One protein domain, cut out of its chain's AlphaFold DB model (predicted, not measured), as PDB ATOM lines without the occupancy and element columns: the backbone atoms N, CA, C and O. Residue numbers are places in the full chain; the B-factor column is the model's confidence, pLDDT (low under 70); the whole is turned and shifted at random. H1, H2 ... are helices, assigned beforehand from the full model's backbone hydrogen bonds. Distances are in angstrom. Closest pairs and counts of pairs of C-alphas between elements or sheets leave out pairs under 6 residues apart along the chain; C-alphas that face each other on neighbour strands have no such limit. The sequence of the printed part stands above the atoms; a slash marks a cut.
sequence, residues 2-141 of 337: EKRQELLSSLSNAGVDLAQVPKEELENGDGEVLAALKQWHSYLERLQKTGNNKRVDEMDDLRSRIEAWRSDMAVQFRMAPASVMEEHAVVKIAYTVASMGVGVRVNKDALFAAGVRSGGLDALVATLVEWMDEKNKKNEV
ATOM      1  N   GLU A   2     231.798 217.096 286.310       85.62
ATOM      2  CA  GLU A   2     231.088 216.174 287.226       85.62
ATOM      3  C   GLU A   2     229.709 216.696 287.685       85.62
ATOM      4  O   GLU A   2     228.686 216.087 287.394       85.62
ATOM      5  N   LYS A   3     229.642 217.916 288.242       85.38
ATOM      6  CA  LYS A   3     228.371 218.562 288.649       85.38
ATOM      7  C   LYS A   3     227.348 218.733 287.518       85.38
ATOM      8  O   LYS A   3     226.148 218.812 287.772       85.38
ATOM      9  N   ARG A   4     227.825 218.865 286.275       89.06
ATOM     10  CA  ARG A   4     226.977 218.991 285.083       89.06
ATOM     11  C   ARG A   4     226.369 217.631 284.752       89.06
ATOM     12  O   ARG A   4     225.162 217.538 284.574       89.06
ATOM     13  N   GLN A   5     227.185 216.581 284.737       89.44
ATOM     14  CA  GLN A   5     226.728 215.212 284.498       89.44
ATOM     15  C   GLN A   5     225.754 214.733 285.583       89.44
ATOM     16  O   GLN A   5     224.718 214.163 285.252       89.44
ATOM     17  N   GLU A   6     226.025 215.041 286.855       90.19
ATOM     18  CA  GLU A   6     225.105 214.765 287.968       90.19
ATOM     19  C   GLU A   6     223.745 215.445 287.772       90.19
ATOM     20  O   GLU A   6     222.704 214.811 287.941       90.19
ATOM     21  N   LEU A   7     223.741 216.724 287.377       89.12
ATOM     22  CA  LEU A   7     222.510 217.462 287.098       89.12
ATOM     23  C   LEU A   7     221.711 216.813 285.963       89.12
ATOM     24  O   LEU A   7     220.515 216.575 286.116       89.12
ATOM     25  N   LEU A   8     222.361 216.526 284.834       90.88
ATOM     26  CA  LEU A   8     221.692 215.941 283.672       90.88
ATOM     27  C   LEU A   8     221.161 214.536 283.972       90.88
ATOM     28  O   LEU A   8     220.043 214.210 283.582       90.88
ATOM     29  N   SER A   9     221.919 213.731 284.722       91.69
ATOM     30  CA  SER A   9     221.464 212.417 285.181       91.69
ATOM     31  C   SER A   9     220.262 212.534 286.118       91.69
ATOM     32  O   SER A   9     219.279 211.823 285.932       91.69
ATOM     33  N   SER A  10     220.292 213.467 287.073       91.50
ATOM     34  CA  SER A  10     219.170 213.716 287.985       91.50
ATOM     35  C   SER A  10     217.896 214.120 287.235       91.50
ATOM     36  O   SER A  10     216.836 213.564 287.513       91.50
ATOM     37  N   LEU A  11     217.995 215.020 286.252       91.69
ATOM     38  CA  LEU A  11     216.852 215.435 285.432       91.69
ATOM     39  C   LEU A  11     216.327 214.290 284.556       91.69
ATOM     40  O   LEU A  11     215.120 214.063 284.507       91.69
ATOM     41  N   SER A  12     217.219 213.525 283.923       92.19
ATOM     42  CA  SER A  12     216.827 212.356 283.130       92.19
ATOM     43  C   SER A  12     216.125 211.296 283.987       92.19
ATOM     44  O   SER A  12     215.118 210.740 283.557       92.19
ATOM     45  N   ASN A  13     216.613 211.038 285.204       91.38
ATOM     46  CA  ASN A  13     215.989 210.103 286.146       91.38
ATOM     47  C   ASN A  13     214.617 210.596 286.627       91.38
ATOM     48  O   ASN A  13     213.750 209.787 286.942       91.38
ATOM     49  N   ALA A  14     214.413 211.914 286.660       87.88
ATOM     50  CA  ALA A  14     213.129 212.537 286.958       87.88
ATOM     51  C   ALA A  14     212.159 212.553 285.756       87.88
ATOM     52  O   ALA A  14     211.063 213.097 285.872       87.88
ATOM     53  N   GLY A  15     212.545 211.965 284.616       88.50
ATOM     54  CA  GLY A  15     211.705 211.844 283.423       88.50
ATOM     55  C   GLY A  15     211.728 213.062 282.495       88.50
ATOM     56  O   GLY A  15     210.874 213.167 281.619       88.50
ATOM     57  N   VAL A  16     212.683 213.981 282.665       89.88
ATOM     58  CA  VAL A  16     212.831 215.144 281.778       89.88
ATOM     59  C   VAL A  16     213.390 214.711 280.424       89.88
ATOM     60  O   VAL A  16     214.468 214.115 280.353       89.88
ATOM     61  N   ASP A  17     212.705 215.085 279.341       88.75
ATOM     62  CA  ASP A  17     213.238 214.952 277.985       88.75
ATOM     63  C   ASP A  17     214.311 216.021 277.722       88.75
ATOM     64  O   ASP A  17     214.020 217.171 277.382       88.75
ATOM     65  N   LEU A  18     215.578 215.629 277.874       90.69
ATOM     66  CA  LEU A  18     216.721 216.509 277.636       90.69
ATOM     67  C   LEU A  18     216.835 216.966 276.173       90.69
ATOM     68  O   LEU A  18     217.519 217.953 275.918       90.69
ATOM     69  N   ALA A  19     216.167 216.310 275.215       88.31
ATOM     70  CA  ALA A  19     216.180 216.747 273.819       88.31
ATOM     71  C   ALA A  19     215.448 218.083 273.603       88.31
ATOM     72  O   ALA A  19     215.725 218.771 272.621       88.31
ATOM     73  N   GLN A  20     214.552 218.464 274.523       85.12
ATOM     74  CA  GLN A  20     213.844 219.751 274.499       85.12
ATOM     75  C   GLN A  20     214.644 220.888 275.151       85.12
ATOM     76  O   GLN A  20     214.223 222.043 275.118       85.12
ATOM     77  N   VAL A  21     215.790 220.591 275.770       90.06
ATOM     78  CA  VAL A  21     216.638 221.601 276.409       90.06
ATOM     79  C   VAL A  21     217.613 222.177 275.374       90.06
ATOM     80  O   VAL A  21     218.229 221.407 274.629       90.06
ATOM     81  N   PRO A  22     217.814 223.511 275.315       92.75
ATOM     82  CA  PRO A  22     218.782 224.107 274.400       92.75
ATOM     83  C   PRO A  22     220.183 223.506 274.573       92.75
ATOM     84  O   PRO A  22     220.685 223.374 275.691       92.75
ATOM     85  N   LYS A  23     220.842 223.171 273.454       92.19
ATOM     86  CA  LYS A  23     222.165 222.516 273.457       92.19
ATOM     87  C   LYS A  23     223.210 223.300 274.247       92.19
ATOM     88  O   LYS A  23     223.957 222.708 275.015       92.19
ATOM     89  N   GLU A  24     223.205 224.622 274.108       92.69
ATOM     90  CA  GLU A  24     224.117 225.510 274.833       92.69
ATOM     91  C   GLU A  24     223.939 225.397 276.353       92.69
ATOM     92  O   GLU A  24     224.924 225.390 277.089       92.69
ATOM     93  N   GLU A  25     222.704 225.237 276.844       93.19
ATOM     94  CA  GLU A  25     222.460 225.031 278.274       93.19
ATOM     95  C   GLU A  25     222.967 223.657 278.735       93.19
ATOM     96  O   GLU A  25     223.584 223.549 279.795       93.19
ATOM     97  N   LEU A  26     222.775 222.604 277.931       91.81
ATOM     98  CA  LEU A  26     223.268 221.251 278.233       91.81
ATOM     99  C   LEU A  26     224.802 221.178 278.283       91.81
ATOM    100  O   LEU A  26     225.370 220.471 279.126       91.81
ATOM    101  N   GLU A  27     225.470 221.895 277.380       90.56
ATOM    102  CA  GLU A  27     226.929 221.991 277.304       90.56
ATOM    103  C   GLU A  27     227.495 222.803 278.475       90.56
ATOM    104  O   GLU A  27     228.417 222.344 279.153       90.56
ATOM    105  N   ASN A  28     226.895 223.957 278.778       89.44
ATOM    106  CA  ASN A  28     227.331 224.823 279.876       89.44
ATOM    107  C   ASN A  28     226.929 224.286 281.263       89.44
ATOM    108  O   ASN A  28     227.572 224.602 282.267       89.44
ATOM    109  N   GLY A  29     225.884 223.458 281.335       88.56
ATOM    110  CA  GLY A  29     225.298 222.973 282.585       88.56
ATOM    111  C   GLY A  29     224.524 224.035 283.367       88.56
ATOM    112  O   GLY A  29     224.307 223.862 284.568       88.56
ATOM    113  N   ASP A  30     224.161 225.133 282.714       87.75
ATOM    114  CA  ASP A  30     223.444 226.264 283.296       87.75
ATOM    115  C   ASP A  30     222.638 226.980 282.212       87.75
ATOM    116  O   ASP A  30     222.989 226.932 281.032       87.75
ATOM    117  N   GLY A  31     221.565 227.643 282.627       90.56
ATOM    118  CA  GLY A  31     220.636 228.320 281.733       90.56
ATOM    119  C   GLY A  31     219.217 228.345 282.286       90.56
ATOM    120  O   GLY A  31     218.938 227.776 283.342       90.56
ATOM    121  N   GLU A  32     218.328 229.068 281.613       90.62
ATOM    122  CA  GLU A  32     216.985 229.349 282.123       90.62
ATOM    123  C   GLU A  32     216.114 228.089 282.167       90.62
ATOM    124  O   GLU A  32     215.407 227.854 283.157       90.62
ATOM    125  N   VAL A  33     216.191 227.263 281.121       92.38
ATOM    126  CA  VAL A  33     215.411 226.029 280.997       92.38
ATOM    127  C   VAL A  33     215.884 225.018 282.038       92.38
ATOM    128  O   VAL A  33     215.080 224.514 282.829       92.38
ATOM    129  N   LEU A  34     217.197 224.781 282.120       93.12
ATOM    130  CA  LEU A  34     217.787 223.888 283.119       93.12
ATOM    131  C   LEU A  34     217.526 224.360 284.550       93.12
ATOM    132  O   LEU A  34     217.218 223.544 285.419       93.12
ATOM    133  N   ALA A  35     217.633 225.664 284.813       93.19
ATOM    134  CA  ALA A  35     217.384 226.243 286.127       93.19
ATOM    135  C   ALA A  35     215.946 226.001 286.603       93.19
ATOM    136  O   ALA A  35     215.744 225.630 287.763       93.19
ATOM    137  N   ALA A  36     214.962 226.186 285.720       93.88
ATOM    138  CA  ALA A  36     213.553 225.969 286.023       93.88
ATOM    139  C   ALA A  36     213.243 224.496 286.315       93.88
ATOM    140  O   ALA A  36     212.669 224.183 287.360       93.88
ATOM    141  N   LEU A  37     213.683 223.593 285.434       94.44
ATOM    142  CA  LEU A  37     213.467 222.151 285.578       94.44
ATOM    143  C   LEU A  37     214.155 221.614 286.837       94.44
ATOM    144  O   LEU A  37     213.540 220.908 287.637       94.44
ATOM    145  N   LYS A  38     215.405 222.026 287.081       93.56
ATOM    146  CA  LYS A  38     216.134 221.684 288.306       93.56
ATOM    147  C   LYS A  38     215.385 222.143 289.550       93.56
ATOM    148  O   LYS A  38     215.219 221.359 290.480       93.56
ATOM    149  N   GLN A  39     214.947 223.402 289.579       94.12
ATOM    150  CA  GLN A  39     214.244 223.956 290.732       94.12
ATOM    151  C   GLN A  39     212.953 223.184 291.021       94.12
ATOM    152  O   GLN A  39     212.699 222.857 292.177       94.12
ATOM    153  N   TRP A  40     212.176 222.861 289.986       95.12
ATOM    154  CA  TRP A  40     210.952 222.077 290.107       95.12
ATOM    155  C   TRP A  40     211.213 220.688 290.700       95.12
ATOM    156  O   TRP A  40     210.717 220.373 291.783       95.12
ATOM    157  N   HIS A  41     212.054 219.882 290.047       94.31
ATOM    158  CA  HIS A  41     212.272 218.494 290.456       94.31
ATOM    159  C   HIS A  41     212.985 218.381 291.806       94.31
ATOM    160  O   HIS A  41     212.565 217.591 292.648       94.31
ATOM    161  N   SER A  42     213.997 219.215 292.078       93.12
ATOM    162  CA  SER A  42     214.647 219.237 293.397       93.12
ATOM    163  C   SER A  42     213.685 219.670 294.509       93.12
ATOM    164  O   SER A  42     213.815 219.223 295.649       93.12
ATOM    165  N   TYR A  43     212.716 220.542 294.211       93.62
ATOM    166  CA  TYR A  43     211.716 220.953 295.191       93.62
ATOM    167  C   TYR A  43     210.724 219.829 295.506       93.62
ATOM    168  O   TYR A  43     210.472 219.592 296.688       93.62
ATOM    169  N   LEU A  44     210.218 219.121 294.490       94.06
ATOM    170  CA  LEU A  44     209.344 217.957 294.680       94.06
ATOM    171  C   LEU A  44     210.060 216.831 295.435       94.06
ATOM    172  O   LEU A  44     209.531 216.331 296.424       94.06
ATOM    173  N   GLU A  45     211.297 216.504 295.056       93.06
ATOM    174  CA  GLU A  45     212.105 215.491 295.746       93.06
ATOM    175  C   GLU A  45     212.302 215.852 297.227       93.06
ATOM    176  O   GLU A  45     212.183 215.006 298.116       93.06
ATOM    177  N   ARG A  46     212.565 217.131 297.523       92.44
ATOM    178  CA  ARG A  46     212.673 217.609 298.905       92.44
ATOM    179  C   ARG A  46     211.354 217.443 299.661       92.44
ATOM    180  O   ARG A  46     211.395 217.011 300.808       92.44
ATOM    181  N   LEU A  47     210.212 217.775 299.052       90.62
ATOM    182  CA  LEU A  47     208.900 217.599 299.684       90.62
ATOM    183  C   LEU A  47     208.625 216.126 300.005       90.62
ATOM    184  O   LEU A  47     208.284 215.826 301.150       90.62
ATOM    185  N   GLN A  48     208.882 215.225 299.052       90.56
ATOM    186  CA  GLN A  48     208.769 213.772 299.234       90.56
ATOM    187  C   GLN A  48     209.663 213.274 300.375       90.56
ATOM    188  O   GLN A  48     209.193 212.581 301.275       90.56
ATOM    189  N   LYS A  49     210.940 213.689 300.407       89.25
ATOM    190  CA  LYS A  49     211.879 213.338 301.492       89.25
ATOM    191  C   LYS A  49     211.408 213.817 302.863       89.25
ATOM    192  O   LYS A  49     211.684 213.164 303.862       89.25
ATOM    193  N   THR A  50     210.706 214.947 302.918       84.75
ATOM    194  CA  THR A  50     210.119 215.474 304.161       84.75
ATOM    195  C   THR A  50     208.738 214.898 304.492       84.75
ATOM    196  O   THR A  50     208.132 215.341 305.463       84.75
ATOM    197  N   GLY A  51     208.234 213.942 303.703       84.44
ATOM    198  CA  GLY A  51     206.924 213.314 303.896       84.44
ATOM    199  C   GLY A  51     205.733 214.188 303.496       84.44
ATOM    200  O   GLY A  51     204.593 213.830 303.780       84.44
ATOM    201  N   ASN A  52     205.964 215.319 302.824       85.31
ATOM    202  CA  ASN A  52     204.908 216.253 302.436       85.31
ATOM    203  C   ASN A  52     204.258 215.846 301.102       85.31
ATOM    204  O   ASN A  52     204.297 216.584 300.116       85.31
ATOM    205  N   ASN A  53     203.700 214.635 301.069       89.19
ATOM    206  CA  ASN A  53     203.140 214.035 299.855       89.19
ATOM    207  C   ASN A  53     201.890 214.775 299.373       89.19
ATOM    208  O   ASN A  53     201.767 215.021 298.182       89.19
ATOM    209  N   LYS A  54     201.038 215.258 300.290       89.31
ATOM    210  CA  LYS A  54     199.878 216.093 299.934       89.31
ATOM    211  C   LYS A  54     200.299 217.297 299.090       89.31
ATOM    212  O   LYS A  54     199.659 217.625 298.098       89.31
ATOM    213  N   ARG A  55     201.400 217.954 299.464       89.62
ATOM    214  CA  ARG A  55     201.907 219.108 298.724       89.62
ATOM    215  C   ARG A  55     202.477 218.740 297.358       89.62
ATOM    216  O   ARG A  55     202.395 219.554 296.442       89.62
ATOM    217  N   VAL A  56     203.069 217.557 297.230       93.19
ATOM    218  CA  VAL A  56     203.520 217.017 295.941       93.19
ATOM    219  C   VAL A  56     202.308 216.796 295.039       93.19
ATOM    220  O   VAL A  56     202.283 217.351 293.947       93.19
ATOM    221  N   ASP A  57     201.266 216.134 295.547       93.88
ATOM    222  CA  ASP A  57     200.022 215.878 294.811       93.88
ATOM    223  C   ASP A  57     199.339 217.183 294.365       93.88
ATOM    224  O   ASP A  57     198.884 217.298 293.231       93.88
ATOM    225  N   GLU A  58     199.308 218.204 295.232       93.50
ATOM    226  CA  GLU A  58     198.813 219.543 294.880       93.50
ATOM    227  C   GLU A  58     199.591 220.163 293.711       93.50
ATOM    228  O   GLU A  58     199.005 220.795 292.831       93.50
ATOM    229  N   MET A  59     200.918 220.037 293.723       94.75
ATOM    230  CA  MET A  59     201.775 220.600 292.681       94.75
ATOM    231  C   MET A  59     201.655 219.831 291.367       94.75
ATOM    232  O   MET A  59     201.640 220.461 290.308       94.75
ATOM    233  N   ASP A  60     201.527 218.508 291.434       95.00
ATOM    234  CA  ASP A  60     201.310 217.660 290.266       95.00
ATOM    235  C   ASP A  60     199.928 217.916 289.646       95.00
ATOM    236  O   ASP A  60     199.854 218.120 288.437       95.00
ATOM    237  N   ASP A  61     198.859 218.044 290.446       96.88
ATOM    238  CA  ASP A  61     197.521 218.436 289.963       96.88
ATOM    239  C   ASP A  61     197.557 219.794 289.245       96.88
ATOM    240  O   ASP A  61     197.065 219.926 288.122       96.88
ATOM    241  N   LEU A  62     198.209 220.802 289.841       97.25
ATOM    242  CA  LEU A  62     198.362 222.111 289.203       97.25
ATOM    243  C   LEU A  62     199.101 222.009 287.866       97.25
ATOM    244  O   LEU A  62     198.662 222.588 286.869       97.25
ATOM    245  N   ARG A  63     200.223 221.279 287.830       97.12
ATOM    246  CA  ARG A  63     200.992 221.071 286.600       97.12
ATOM    247  C   ARG A  63     200.142 220.374 285.540       97.12
ATOM    248  O   ARG A  63     200.085 220.870 284.419       97.12
ATOM    249  N   SER A  64     199.428 219.306 285.893       97.25
ATOM    250  CA  SER A  64     198.550 218.581 284.972       97.25
ATOM    251  C   SER A  64     197.421 219.450 284.419       97.25
ATOM    252  O   SER A  64     197.120 219.365 283.231       97.25
ATOM    253  N   ARG A  65     196.832 220.346 285.221       98.06
ATOM    254  CA  ARG A  65     195.831 221.311 284.729       98.06
ATOM    255  C   ARG A  65     196.424 222.301 283.725       98.06
ATOM    256  O   ARG A  65     195.803 222.582 282.701       98.06
ATOM    257  N   ILE A  66     197.637 222.797 283.980       97.12
ATOM    258  CA  ILE A  66     198.352 223.677 283.041       97.12
ATOM    259  C   ILE A  66     198.697 222.922 281.746       97.12
ATOM    260  O   ILE A  66     198.548 223.470 280.656       97.12
ATOM    261  N   GLU A  67     199.129 221.665 281.839       96.38
ATOM    262  CA  GLU A  67     199.429 220.814 280.681       96.38
ATOM    263  C   GLU A  67     198.181 220.463 279.865       96.38
ATOM    264  O   GLU A  67     198.247 220.455 278.631       96.38
ATOM    265  N   ALA A  68     197.048 220.212 280.525       97.12
ATOM    266  CA  ALA A  68     195.761 219.989 279.874       97.12
ATOM    267  C   ALA A  68     195.332 221.234 279.092       97.12
ATOM    268  O   ALA A  68     195.128 221.151 277.882       97.12
ATOM    269  N   TRP A  69     195.347 222.411 279.732       96.44
ATOM    270  CA  TRP A  69     195.101 223.682 279.045       96.44
ATOM    271  C   TRP A  69     196.051 223.884 277.854       96.44
ATOM    272  O   TRP A  69     195.621 224.245 276.756       96.44
ATOM    273  N   ARG A  70     197.351 223.616 278.038       95.69
ATOM    274  CA  ARG A  70     198.358 223.734 276.972       95.69
ATOM    275  C   ARG A  70     198.020 222.818 275.792       95.69
ATOM    276  O   ARG A  70     198.168 223.231 274.643       95.69
ATOM    277  N   SER A  71     197.569 221.598 276.072       95.75
ATOM    278  CA  SER A  71     197.181 220.607 275.065       95.75
ATOM    279  C   SER A  71     195.921 221.030 274.308       95.75
ATOM    280  O   SER A  71     195.902 220.969 273.079       95.75
ATOM    281  N   ASP A  72     194.914 221.552 275.008       95.31
ATOM    282  CA  ASP A  72     193.684 222.062 274.394       95.31
ATOM    283  C   ASP A  72     193.974 223.239 273.452       95.31
ATOM    284  O   ASP A  72     193.497 223.279 272.315       95.31
ATOM    285  N   MET A  73     194.833 224.169 273.881       94.94
ATOM    286  CA  MET A  73     195.285 225.280 273.041       94.94
ATOM    287  C   MET A  73     196.096 224.798 271.835       94.94
ATOM    288  O   MET A  73     195.940 225.330 270.736       94.94
ATOM    289  N   ALA A  74     196.937 223.777 272.004       94.50
ATOM    290  CA  ALA A  74     197.724 223.203 270.916       94.50
ATOM    291  C   ALA A  74     196.820 222.613 269.823       94.50
ATOM    292  O   ALA A  74     197.036 222.864 268.635       94.50
ATOM    293  N   VAL A  75     195.753 221.909 270.221       95.56
ATOM    294  CA  VAL A  75     194.719 221.400 269.309       95.56
ATOM    295  C   VAL A  75     193.981 222.552 268.629       95.56
ATOM    296  O   VAL A  75     193.864 222.565 267.401       95.56
ATOM    297  N   GLN A  76     193.522 223.539 269.403       93.94
ATOM    298  CA  GLN A  76     192.769 224.682 268.886       93.94
ATOM    299  C   GLN A  76     193.567 225.473 267.841       93.94
ATOM    300  O   GLN A  76     193.040 225.805 266.778       93.94
ATOM    301  N   PHE A  77     194.841 225.752 268.120       92.38
ATOM    302  CA  PHE A  77     195.716 226.521 267.236       92.38
ATOM    303  C   PHE A  77     196.507 225.658 266.242       92.38
ATOM    304  O   PHE A  77     197.282 226.203 265.456       92.38
ATOM    305  N   ARG A  78     196.298 224.332 266.233       94.62
ATOM    306  CA  ARG A  78     196.968 223.359 265.346       94.62
ATOM    307  C   ARG A  78     198.494 223.479 265.365       94.62
ATOM    308  O   ARG A  78     199.145 223.468 264.321       94.62
ATOM    309  N   MET A  79     199.057 223.601 266.558       94.06
ATOM    310  CA  MET A  79     200.498 223.706 266.782       94.06
ATOM    311  C   MET A  79     200.955 222.685 267.820       94.06
ATOM    312  O   MET A  79     200.138 222.034 268.465       94.06
ATOM    313  N   ALA A  80     202.267 222.526 267.979       91.81
ATOM    314  CA  ALA A  80     202.803 221.685 269.039       91.81
ATOM    315  C   ALA A  80     202.557 222.331 270.421       91.81
ATOM    316  O   ALA A  80     202.614 223.559 270.525       91.81
ATOM    317  N   PRO A  81     202.362 221.547 271.499       91.31
ATOM    318  CA  PRO A  81     202.235 222.079 272.859       91.31
ATOM    319  C   PRO A  81     203.386 223.005 273.271       91.31
ATOM    320  O   PRO A  81     203.134 224.058 273.851       91.31
ATOM    321  N   ALA A  82     204.627 222.671 272.901       89.88
ATOM    322  CA  ALA A  82     205.796 223.517 273.156       89.88
ATOM    323  C   ALA A  82     205.675 224.905 272.494       89.88
ATOM    324  O   ALA A  82     206.030 225.909 273.100       89.88
ATOM    325  N   SER A  83     205.066 224.986 271.304       90.12
ATOM    326  CA  SER A  83     204.807 226.260 270.614       90.12
ATOM    327  C   SER A  83     203.731 227.113 271.290       90.12
ATOM    328  O   SER A  83     203.720 228.327 271.106       90.12
ATOM    329  N   VAL A  84     202.822 226.502 272.060       91.50
ATOM    330  CA  VAL A  84     201.871 227.241 272.906       91.50
ATOM    331  C   VAL A  84     202.586 227.780 274.138       91.50
ATOM    332  O   VAL A  84     202.449 228.957 274.476       91.50
ATOM    333  N   MET A  85     203.299 226.895 274.837       92.56
ATOM    334  CA  MET A  85     204.051 227.219 276.037       92.56
ATOM    335  C   MET A  85     205.123 226.162 276.304       92.56
ATOM    336  O   MET A  85     204.831 224.978 276.497       92.56
ATOM    337  N   GLU A  86     206.364 226.620 276.375       91.12
ATOM    338  CA  GLU A  86     207.520 225.784 276.672       91.12
ATOM    339  C   GLU A  86     207.414 225.121 278.055       91.12
ATOM    340  O   GLU A  86     206.844 225.676 278.999       91.12
ATOM    341  N   GLU A  87     208.003 223.935 278.203       91.69
ATOM    342  CA  GLU A  87     207.911 223.142 279.439       91.69
ATOM    343  C   GLU A  87     208.466 223.882 280.664       91.69
ATOM    344  O   GLU A  87     207.879 223.854 281.746       91.69
ATOM    345  N   HIS A  88     209.565 224.618 280.498       92.38
ATOM    346  CA  HIS A  88     210.135 225.403 281.591       92.38
ATOM    347  C   HIS A  88     209.172 226.496 282.087       92.38
ATOM    348  O   HIS A  88     209.172 226.815 283.275       92.38
ATOM    349  N   ALA A  89     208.322 227.051 281.214       93.62
ATOM    350  CA  ALA A  89     207.310 228.027 281.603       93.62
ATOM    351  C   ALA A  89     206.168 227.365 282.391       93.62
ATOM    352  O   ALA A  89     205.742 227.920 283.404       93.62
ATOM    353  N   VAL A  90     205.743 226.150 282.009       94.88
ATOM    354  CA  VAL A  90     204.769 225.343 282.776       94.88
ATOM    355  C   VAL A  90     205.227 225.191 284.225       94.88
ATOM    356  O   VAL A  90     204.502 225.569 285.146       94.88
ATOM    357  N   VAL A  91     206.451 224.697 284.440       95.25
ATOM    358  CA  VAL A  91     206.948 224.439 285.801       95.25
ATOM    359  C   VAL A  91     207.237 225.726 286.582       95.25
ATOM    360  O   VAL A  91     207.036 225.754 287.795       95.25
ATOM    361  N   LYS A  92     207.639 226.824 285.919       95.50
ATOM    362  CA  LYS A  92     207.789 228.149 286.555       95.50
ATOM    363  C   LYS A  92     206.460 228.678 287.082       95.50
ATOM    364  O   LYS A  92     206.398 229.137 288.227       95.50
ATOM    365  N   ILE A  93     205.411 228.610 286.261       95.88
ATOM    366  CA  ILE A  93     204.062 229.044 286.630       95.88
ATOM    367  C   ILE A  93     203.544 228.165 287.764       95.88
ATOM    368  O   ILE A  93     203.157 228.699 288.800       95.88
ATOM    369  N   ALA A  94     203.624 226.839 287.623       96.50
ATOM    370  CA  ALA A  94     203.178 225.904 288.652       96.50
ATOM    371  C   ALA A  94     203.887 226.153 289.994       96.50
ATOM    372  O   ALA A  94     203.234 226.300 291.026       96.50
ATOM    373  N   TYR A  95     205.218 226.285 289.989       95.62
ATOM    374  CA  TYR A  95     206.002 226.560 291.195       95.62
ATOM    375  C   TYR A  95     205.600 227.879 291.866       95.62
ATOM    376  O   TYR A  95     205.402 227.937 293.084       95.62
ATOM    377  N   THR A  96     205.457 228.937 291.063       94.31
ATOM    378  CA  THR A  96     205.133 230.279 291.554       94.31
ATOM    379  C   THR A  96     203.717 230.316 292.118       94.31
ATOM    380  O   THR A  96     203.545 230.684 293.281       94.31
ATOM    381  N   VAL A  97     202.724 229.870 291.344       94.44
ATOM    382  CA  VAL A  97     201.302 229.880 291.719       94.44
ATOM    383  C   VAL A  97     201.043 228.990 292.924       94.44
ATOM    384  O   VAL A  97     200.381 229.415 293.867       94.44
ATOM    385  N   ALA A  98     201.641 227.796 292.971       92.00
ATOM    386  CA  ALA A  98     201.473 226.917 294.116       92.00
ATOM    387  C   ALA A  98     201.905 227.602 295.422       92.00
ATOM    388  O   ALA A  98     201.311 227.327 296.470       92.00
ATOM    389  N   SER A  99     202.932 228.458 295.377       87.31
ATOM    390  CA  SER A  99     203.494 229.169 296.535       87.31
ATOM    391  C   SER A  99     202.736 230.432 296.957       87.31
ATOM    392  O   SER A  99     203.104 231.045 297.959       87.31
ATOM    393  N   MET A 100     201.706 230.841 296.211       89.12
ATOM    394  CA  MET A 100     200.932 232.040 296.529       89.12
ATOM    395  C   MET A 100     200.095 231.835 297.797       89.12
ATOM    396  O   MET A 100     199.577 230.746 298.063       89.12
ATOM    397  N   GLY A 101     200.018 232.893 298.607       78.75
ATOM    398  CA  GLY A 101     199.257 232.905 299.853       78.75
ATOM    399  C   GLY A 101     197.755 233.076 299.623       78.75
ATOM    400  O   GLY A 101     197.315 233.490 298.549       78.75
ATOM    401  N   VAL A 102     196.971 232.797 300.664       79.88
ATOM    402  CA  VAL A 102     195.515 232.994 300.652       79.88
ATOM    403  C   VAL A 102     195.184 234.463 300.365       79.88
ATOM    404  O   VAL A 102     195.787 235.372 300.940       79.88
ATOM    405  N   GLY A 103     194.228 234.688 299.464       77.94
ATOM    406  CA  GLY A 103     193.772 236.022 299.059       77.94
ATOM    407  C   GLY A 103     194.575 236.669 297.926       77.94
ATOM    408  O   GLY A 103     194.118 237.664 297.364       77.94
ATOM    409  N   VAL A 104     195.721 236.102 297.530       85.38
ATOM    410  CA  VAL A 104     196.490 236.599 296.379       85.38
ATOM    411  C   VAL A 104     195.916 236.019 295.086       85.38
ATOM    412  O   VAL A 104     195.681 234.818 294.983       85.38
ATOM    413  N   ARG A 105     195.704 236.870 294.078       87.81
ATOM    414  CA  ARG A 105     195.159 236.465 292.775       87.81
ATOM    415  C   ARG A 105     196.240 236.398 291.708       87.81
ATOM    416  O   ARG A 105     197.154 237.220 291.691       87.81
ATOM    417  N   VAL A 106     196.100 235.450 290.787       92.88
ATOM    418  CA  VAL A 106     196.949 235.363 289.594       92.88
ATOM    419  C   VAL A 106     196.693 236.586 288.725       92.88
ATOM    420  O   VAL A 106     195.546 236.912 288.418       92.88
ATOM    421  N   ASN A 107     197.767 237.269 288.340       92.00
ATOM    422  CA  ASN A 107     197.689 238.453 287.500       92.00
ATOM    423  C   ASN A 107     198.028 238.093 286.042       92.00
ATOM    424  O   ASN A 107     199.095 237.546 285.752       92.00
ATOM    425  N   LYS A 108     197.116 238.415 285.119       93.62
ATOM    426  CA  LYS A 108     197.278 238.158 283.681       93.62
ATOM    427  C   LYS A 108     198.508 238.861 283.101       93.62
ATOM    428  O   LYS A 108     199.293 238.228 282.394       93.62
ATOM    429  N   ASP A 109     198.691 240.136 283.427       92.88
ATOM    430  CA  ASP A 109     199.828 240.934 282.965       92.88
ATOM    431  C   ASP A 109     201.138 240.364 283.502       92.88
ATOM    432  O   ASP A 109     202.158 240.411 282.817       92.88
ATOM    433  N   ALA A 110     201.109 239.737 284.682       93.38
ATOM    434  CA  ALA A 110     202.285 239.083 285.226       93.38
ATOM    435  C   ALA A 110     202.708 237.842 284.424       93.38
ATOM    436  O   ALA A 110     203.904 237.668 284.172       93.38
ATOM    437  N   LEU A 111     201.750 237.009 283.999       93.62
ATOM    438  CA  LEU A 111     202.002 235.859 283.117       93.62
ATOM    439  C   LEU A 111     202.477 236.314 281.736       93.62
ATOM    440  O   LEU A 111     203.418 235.747 281.178       93.62
ATOM    441  N   PHE A 112     201.872 237.378 281.203       92.31
ATOM    442  CA  PHE A 112     202.328 237.979 279.959       92.31
ATOM    443  C   PHE A 112     203.766 238.495 280.107       92.31
ATOM    444  O   PHE A 112     204.645 238.126 279.334       92.31
ATOM    445  N   ALA A 113     204.080 239.285 281.125       91.12
ATOM    446  CA  ALA A 113     205.441 239.772 281.335       91.12
ATOM    447  C   ALA A 113     206.454 238.631 281.573       91.12
ATOM    448  O   ALA A 113     207.610 238.758 281.181       91.12
ATOM    449  N   ALA A 114     206.012 237.484 282.103       88.62
ATOM    450  CA  ALA A 114     206.825 236.274 282.250       88.62
ATOM    451  C   ALA A 114     207.033 235.472 280.947       88.62
ATOM    452  O   ALA A 114     207.649 234.411 280.978       88.62
ATOM    453  N   GLY A 115     206.542 235.967 279.806       86.19
ATOM    454  CA  GLY A 115     206.790 235.380 278.487       86.19
ATOM    455  C   GLY A 115     205.663 234.501 277.945       86.19
ATOM    456  O   GLY A 115     205.802 233.965 276.849       86.19
ATOM    457  N   VAL A 116     204.523 234.387 278.634       87.25
ATOM    458  CA  VAL A 116     203.365 233.651 278.101       87.25
ATOM    459  C   VAL A 116     202.693 234.493 277.007       87.25
ATOM    460  O   VAL A 116     202.291 235.636 277.238       87.25
ATOM    461  N   ARG A 117     202.619 233.966 275.779       79.69
ATOM    462  CA  ARG A 117     202.182 234.708 274.572       79.69
ATOM    463  C   ARG A 117     200.966 234.093 273.862       79.69
ATOM    464  O   ARG A 117     200.666 234.482 272.737       79.69
ATOM    465  N   SER A 118     200.259 233.152 274.485       75.00
ATOM    466  CA  SER A 118     199.154 232.442 273.830       75.00
ATOM    467  C   SER A 118     197.846 233.249 273.808       75.00
ATOM    468  O   SER A 118     197.509 233.967 274.752       75.00
ATOM    469  N   GLY A 119     197.054 233.077 272.742       76.56
ATOM    470  CA  GLY A 119     195.709 233.660 272.614       76.56
ATOM    471  C   GLY A 119     194.671 233.098 273.599       76.56
ATOM    472  O   GLY A 119     193.540 233.565 273.618       76.56
ATOM    473  N   GLY A 120     195.053 232.111 274.417       83.19
ATOM    474  CA  GLY A 120     194.220 231.472 275.440       83.19
ATOM    475  C   GLY A 120     194.591 231.843 276.876       83.19
ATOM    476  O   GLY A 120     194.228 231.115 277.798       83.19
ATOM    477  N   LEU A 121     195.344 232.931 277.081       91.31
ATOM    478  CA  LEU A 121     195.856 233.312 278.400       91.31
ATOM    479  C   LEU A 121     194.746 233.519 279.446       91.31
ATOM    480  O   LEU A 121     194.939 233.173 280.606       91.31
ATOM    481  N   ASP A 122     193.579 234.029 279.049       92.75
ATOM    482  CA  ASP A 122     192.436 234.188 279.961       92.75
ATOM    483  C   ASP A 122     191.928 232.846 280.501       92.75
ATOM    484  O   ASP A 122     191.615 232.735 281.686       92.75
ATOM    485  N   ALA A 123     191.914 231.807 279.659       93.56
ATOM    486  CA  ALA A 123     191.546 230.461 280.084       93.56
ATOM    487  C   ALA A 123     192.588 229.878 281.049       93.56
ATOM    488  O   ALA A 123     192.205 229.282 282.050       93.56
ATOM    489  N   LEU A 124     193.887 230.125 280.818       95.62
ATOM    490  CA  LEU A 124     194.928 229.730 281.773       95.62
ATOM    491  C   LEU A 124     194.732 230.422 283.123       95.62
ATOM    492  O   LEU A 124     194.767 229.763 284.156       95.62
ATOM    493  N   VAL A 125     194.505 231.740 283.130       96.00
ATOM    494  CA  VAL A 125     194.250 232.489 284.371       96.00
ATOM    495  C   VAL A 125     193.046 231.905 285.108       96.00
ATOM    496  O   VAL A 125     193.136 231.697 286.315       96.00
ATOM    497  N   ALA A 126     191.959 231.587 284.400       95.62
ATOM    498  CA  ALA A 126     190.786 230.953 284.994       95.62
ATOM    499  C   ALA A 126     191.127 229.597 285.637       95.62
ATOM    500  O   ALA A 126     190.802 229.394 286.804       95.62
ATOM    501  N   THR A 127     191.857 228.723 284.935       96.62
ATOM    502  CA  THR A 127     192.314 227.426 285.463       96.62
ATOM    503  C   THR A 127     193.171 227.580 286.723       96.62
ATOM    504  O   THR A 127     193.001 226.837 287.690       96.62
ATOM    505  N   LEU A 128     194.086 228.553 286.740       96.62
ATOM    506  CA  LEU A 128     194.955 228.804 287.891       96.62
ATOM    507  C   LEU A 128     194.167 229.355 289.091       96.62
ATOM    508  O   LEU A 128     194.423 228.957 290.225       96.62
ATOM    509  N   VAL A 129     193.215 230.263 288.852       94.94
ATOM    510  CA  VAL A 129     192.347 230.829 289.898       94.94
ATOM    511  C   VAL A 129     191.440 229.757 290.494       94.94
ATOM    512  O   VAL A 129     191.380 229.638 291.714       94.94
ATOM    513  N   GLU A 130     190.805 228.939 289.658       95.00
ATOM    514  CA  GLU A 130     189.959 227.828 290.101       95.00
ATOM    515  C   GLU A 130     190.737 226.853 290.991       95.00
ATOM    516  O   GLU A 130     190.294 226.527 292.094       95.00
ATOM    517  N   TRP A 131     191.941 226.458 290.567       96.06
ATOM    518  CA  TRP A 131     192.801 225.592 291.368       96.06
ATOM    519  C   TRP A 131     193.168 226.216 292.725       96.06
ATOM    520  O   TRP A 131     193.124 225.540 293.756       96.06
ATOM    521  N   MET A 132     193.506 227.513 292.758       92.94
ATOM    522  CA  MET A 132     193.809 228.205 294.015       92.94
ATOM    523  C   MET A 132     192.597 228.247 294.948       92.94
ATOM    524  O   MET A 132     192.746 228.015 296.149       92.94
ATOM    525  N   ASP A 133     191.405 228.514 294.416       91.44
ATOM    526  CA  ASP A 133     190.168 228.551 295.195       91.44
ATOM    527  C   ASP A 133     189.820 227.168 295.764       91.44
ATOM    528  O   ASP A 133     189.449 227.058 296.934       91.44
ATOM    529  N   GLU A 134     189.979 226.098 294.980       92.25
ATOM    530  CA  GLU A 134     189.816 224.719 295.453       92.25
ATOM    531  C   GLU A 134     190.806 224.370 296.569       92.25
ATOM    532  O   GLU A 134     190.410 223.820 297.601       92.25
ATOM    533  N   LYS A 135     192.089 224.700 296.385       90.00
ATOM    534  CA  LYS A 135     193.136 224.469 297.388       90.00
ATOM    535  C   LYS A 135     192.830 225.213 298.688       90.00
ATOM    536  O   LYS A 135     192.937 224.633 299.768       90.00
ATOM    537  N   ASN A 136     192.435 226.482 298.596       84.56
ATOM    538  CA  ASN A 136     192.108 227.297 299.765       84.56
ATOM    539  C   ASN A 136     190.898 226.724 300.519       84.56
ATOM    540  O   ASN A 136     190.973 226.549 301.733       84.56
ATOM    541  N   LYS A 137     189.841 226.316 299.804       85.31
ATOM    542  CA  LYS A 137     188.664 225.659 300.403       85.31
ATOM    543  C   LYS A 137     189.010 224.342 301.098       85.31
ATOM    544  O   LYS A 137     188.533 224.098 302.202       85.31
ATOM    545  N   LYS A 138     189.845 223.491 300.487       82.38
ATOM    546  CA  LYS A 138     190.292 222.229 301.113       82.38
ATOM    547  C   LYS A 138     191.011 222.491 302.439       82.38
ATOM    548  O   LYS A 138     190.727 221.823 303.429       82.38
ATOM    549  N   ASN A 139     191.865 223.512 302.480       74.12
ATOM    550  CA  ASN A 139     192.587 223.884 303.697       74.12
ATOM    551  C   ASN A 139     191.665 224.451 304.796       74.12
ATOM    552  O   ASN A 139     191.908 224.196 305.973       74.12
ATOM    553  N   GLU A 140     190.590 225.165 304.446       70.62
ATOM    554  CA  GLU A 140     189.591 225.648 305.418       70.62
ATOM    555  C   GLU A 140     188.766 224.509 306.046       70.62
ATOM    556  O   GLU A 140     188.493 224.520 307.252       70.62
ATOM    557  N   VAL A 141     188.384 223.511 305.241       66.38
ATOM    558  CA  VAL A 141     187.593 222.357 305.697       66.38
ATOM    559  C   VAL A 141     188.418 221.443 306.606       66.38
ATOM    560  O   VAL A 141     187.922 221.003 307.642       66.38
TER     561      VAL A 141
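AT A GLANCE: This is residues 2 to 141 of the 337 residues of the protein "Hypothetical protein" of Ditylum brightwellii (UniProt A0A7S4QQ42). Two helices, H3 and H4, make a V-shaped hairpin, and H6 packs on both of its arms near the centre of the domain. The longest helix, H4, has H8 side by side with it, away from H3, while H1 crosses part of H3 at the far side from H4, with H2 near by; little H5 packs on H4 near its last residues, and H7 is a short helix by the first turns of H8. The printed part has 140 residues with eight named helices, H1 to H8 in order along the chain, and no named strand; its class is all helix. It is compact, with a radius of gyration of the C-alphas of 15.8 A and spans of 46 by 41 by 24 A.

HOW THE PARTS SIT: H4, residues 53 to 77, and H3, residues 32 to 49, are the hubs, touching four other helices each. They form a helical hairpin, opposite ways at 35.4 degrees, only just a steep tilt; their closest C-alphas, of Leu 44 and Val 56, are 6.0 A apart. H6, residues 87 to 98, touches both at a steep tilt of 48 degrees: the closest C-alphas are 5.7 A apart for Arg 63 and Ala 94, and 5.3 A for Val 33 and His 88. H8, residues 121 to 141, touches H4 with a shallow tilt of 22 degrees, opposite ways, closest at the C-alphas of Trp 69 and Leu 124, 6.6 A. H5, residues 81 to 84, touches residues 70 to 74 of H4, with the C-alphas of Ala 74 and Pro 81 closest at 5.0 A. H7, residues 108 to 113, only just touches H8, with 3 pairs of C-alphas within 8 A, the closest being Lys 108 and Val 125 at 6.5 A. H1, residues 2 to 13, touches H3 with residues 7 to 11 alone, the C-alphas of Leu 11 and Lys 38 closest at 6.9 A. H2, residues 23 to 28, and H3 touch only at the corner, closest at the C-alphas of Glu 25 and Leu 34, 6.8 A. H1 and H4 are apart. In H1, H2, H3, H4, H6, H7 and H8 every O i to N i+4 pair is within hydrogen-bond range; H5 is too short for such a pair.

IN THESE COORDINATES: H4 is 35.7 A from first to last C-alpha, from (203.140, 214.035, 299.855) to (195.716, 226.521, 267.236). H8 measures 30.6 A, ending at C-alpha 141 (187.593, 222.357, 305.697), and H3 25.6 A. H1 begins at C-alpha 2 (231.088, 216.174, 287.226).

THE WHOLE: The two C-alphas farthest apart, of Glu 27 and Val 141, are 48.5 A from each other. The printed part has no cut, and no link is long. The mean pLDDT of the printed part is 90.9, and residue 141 alone is under 70.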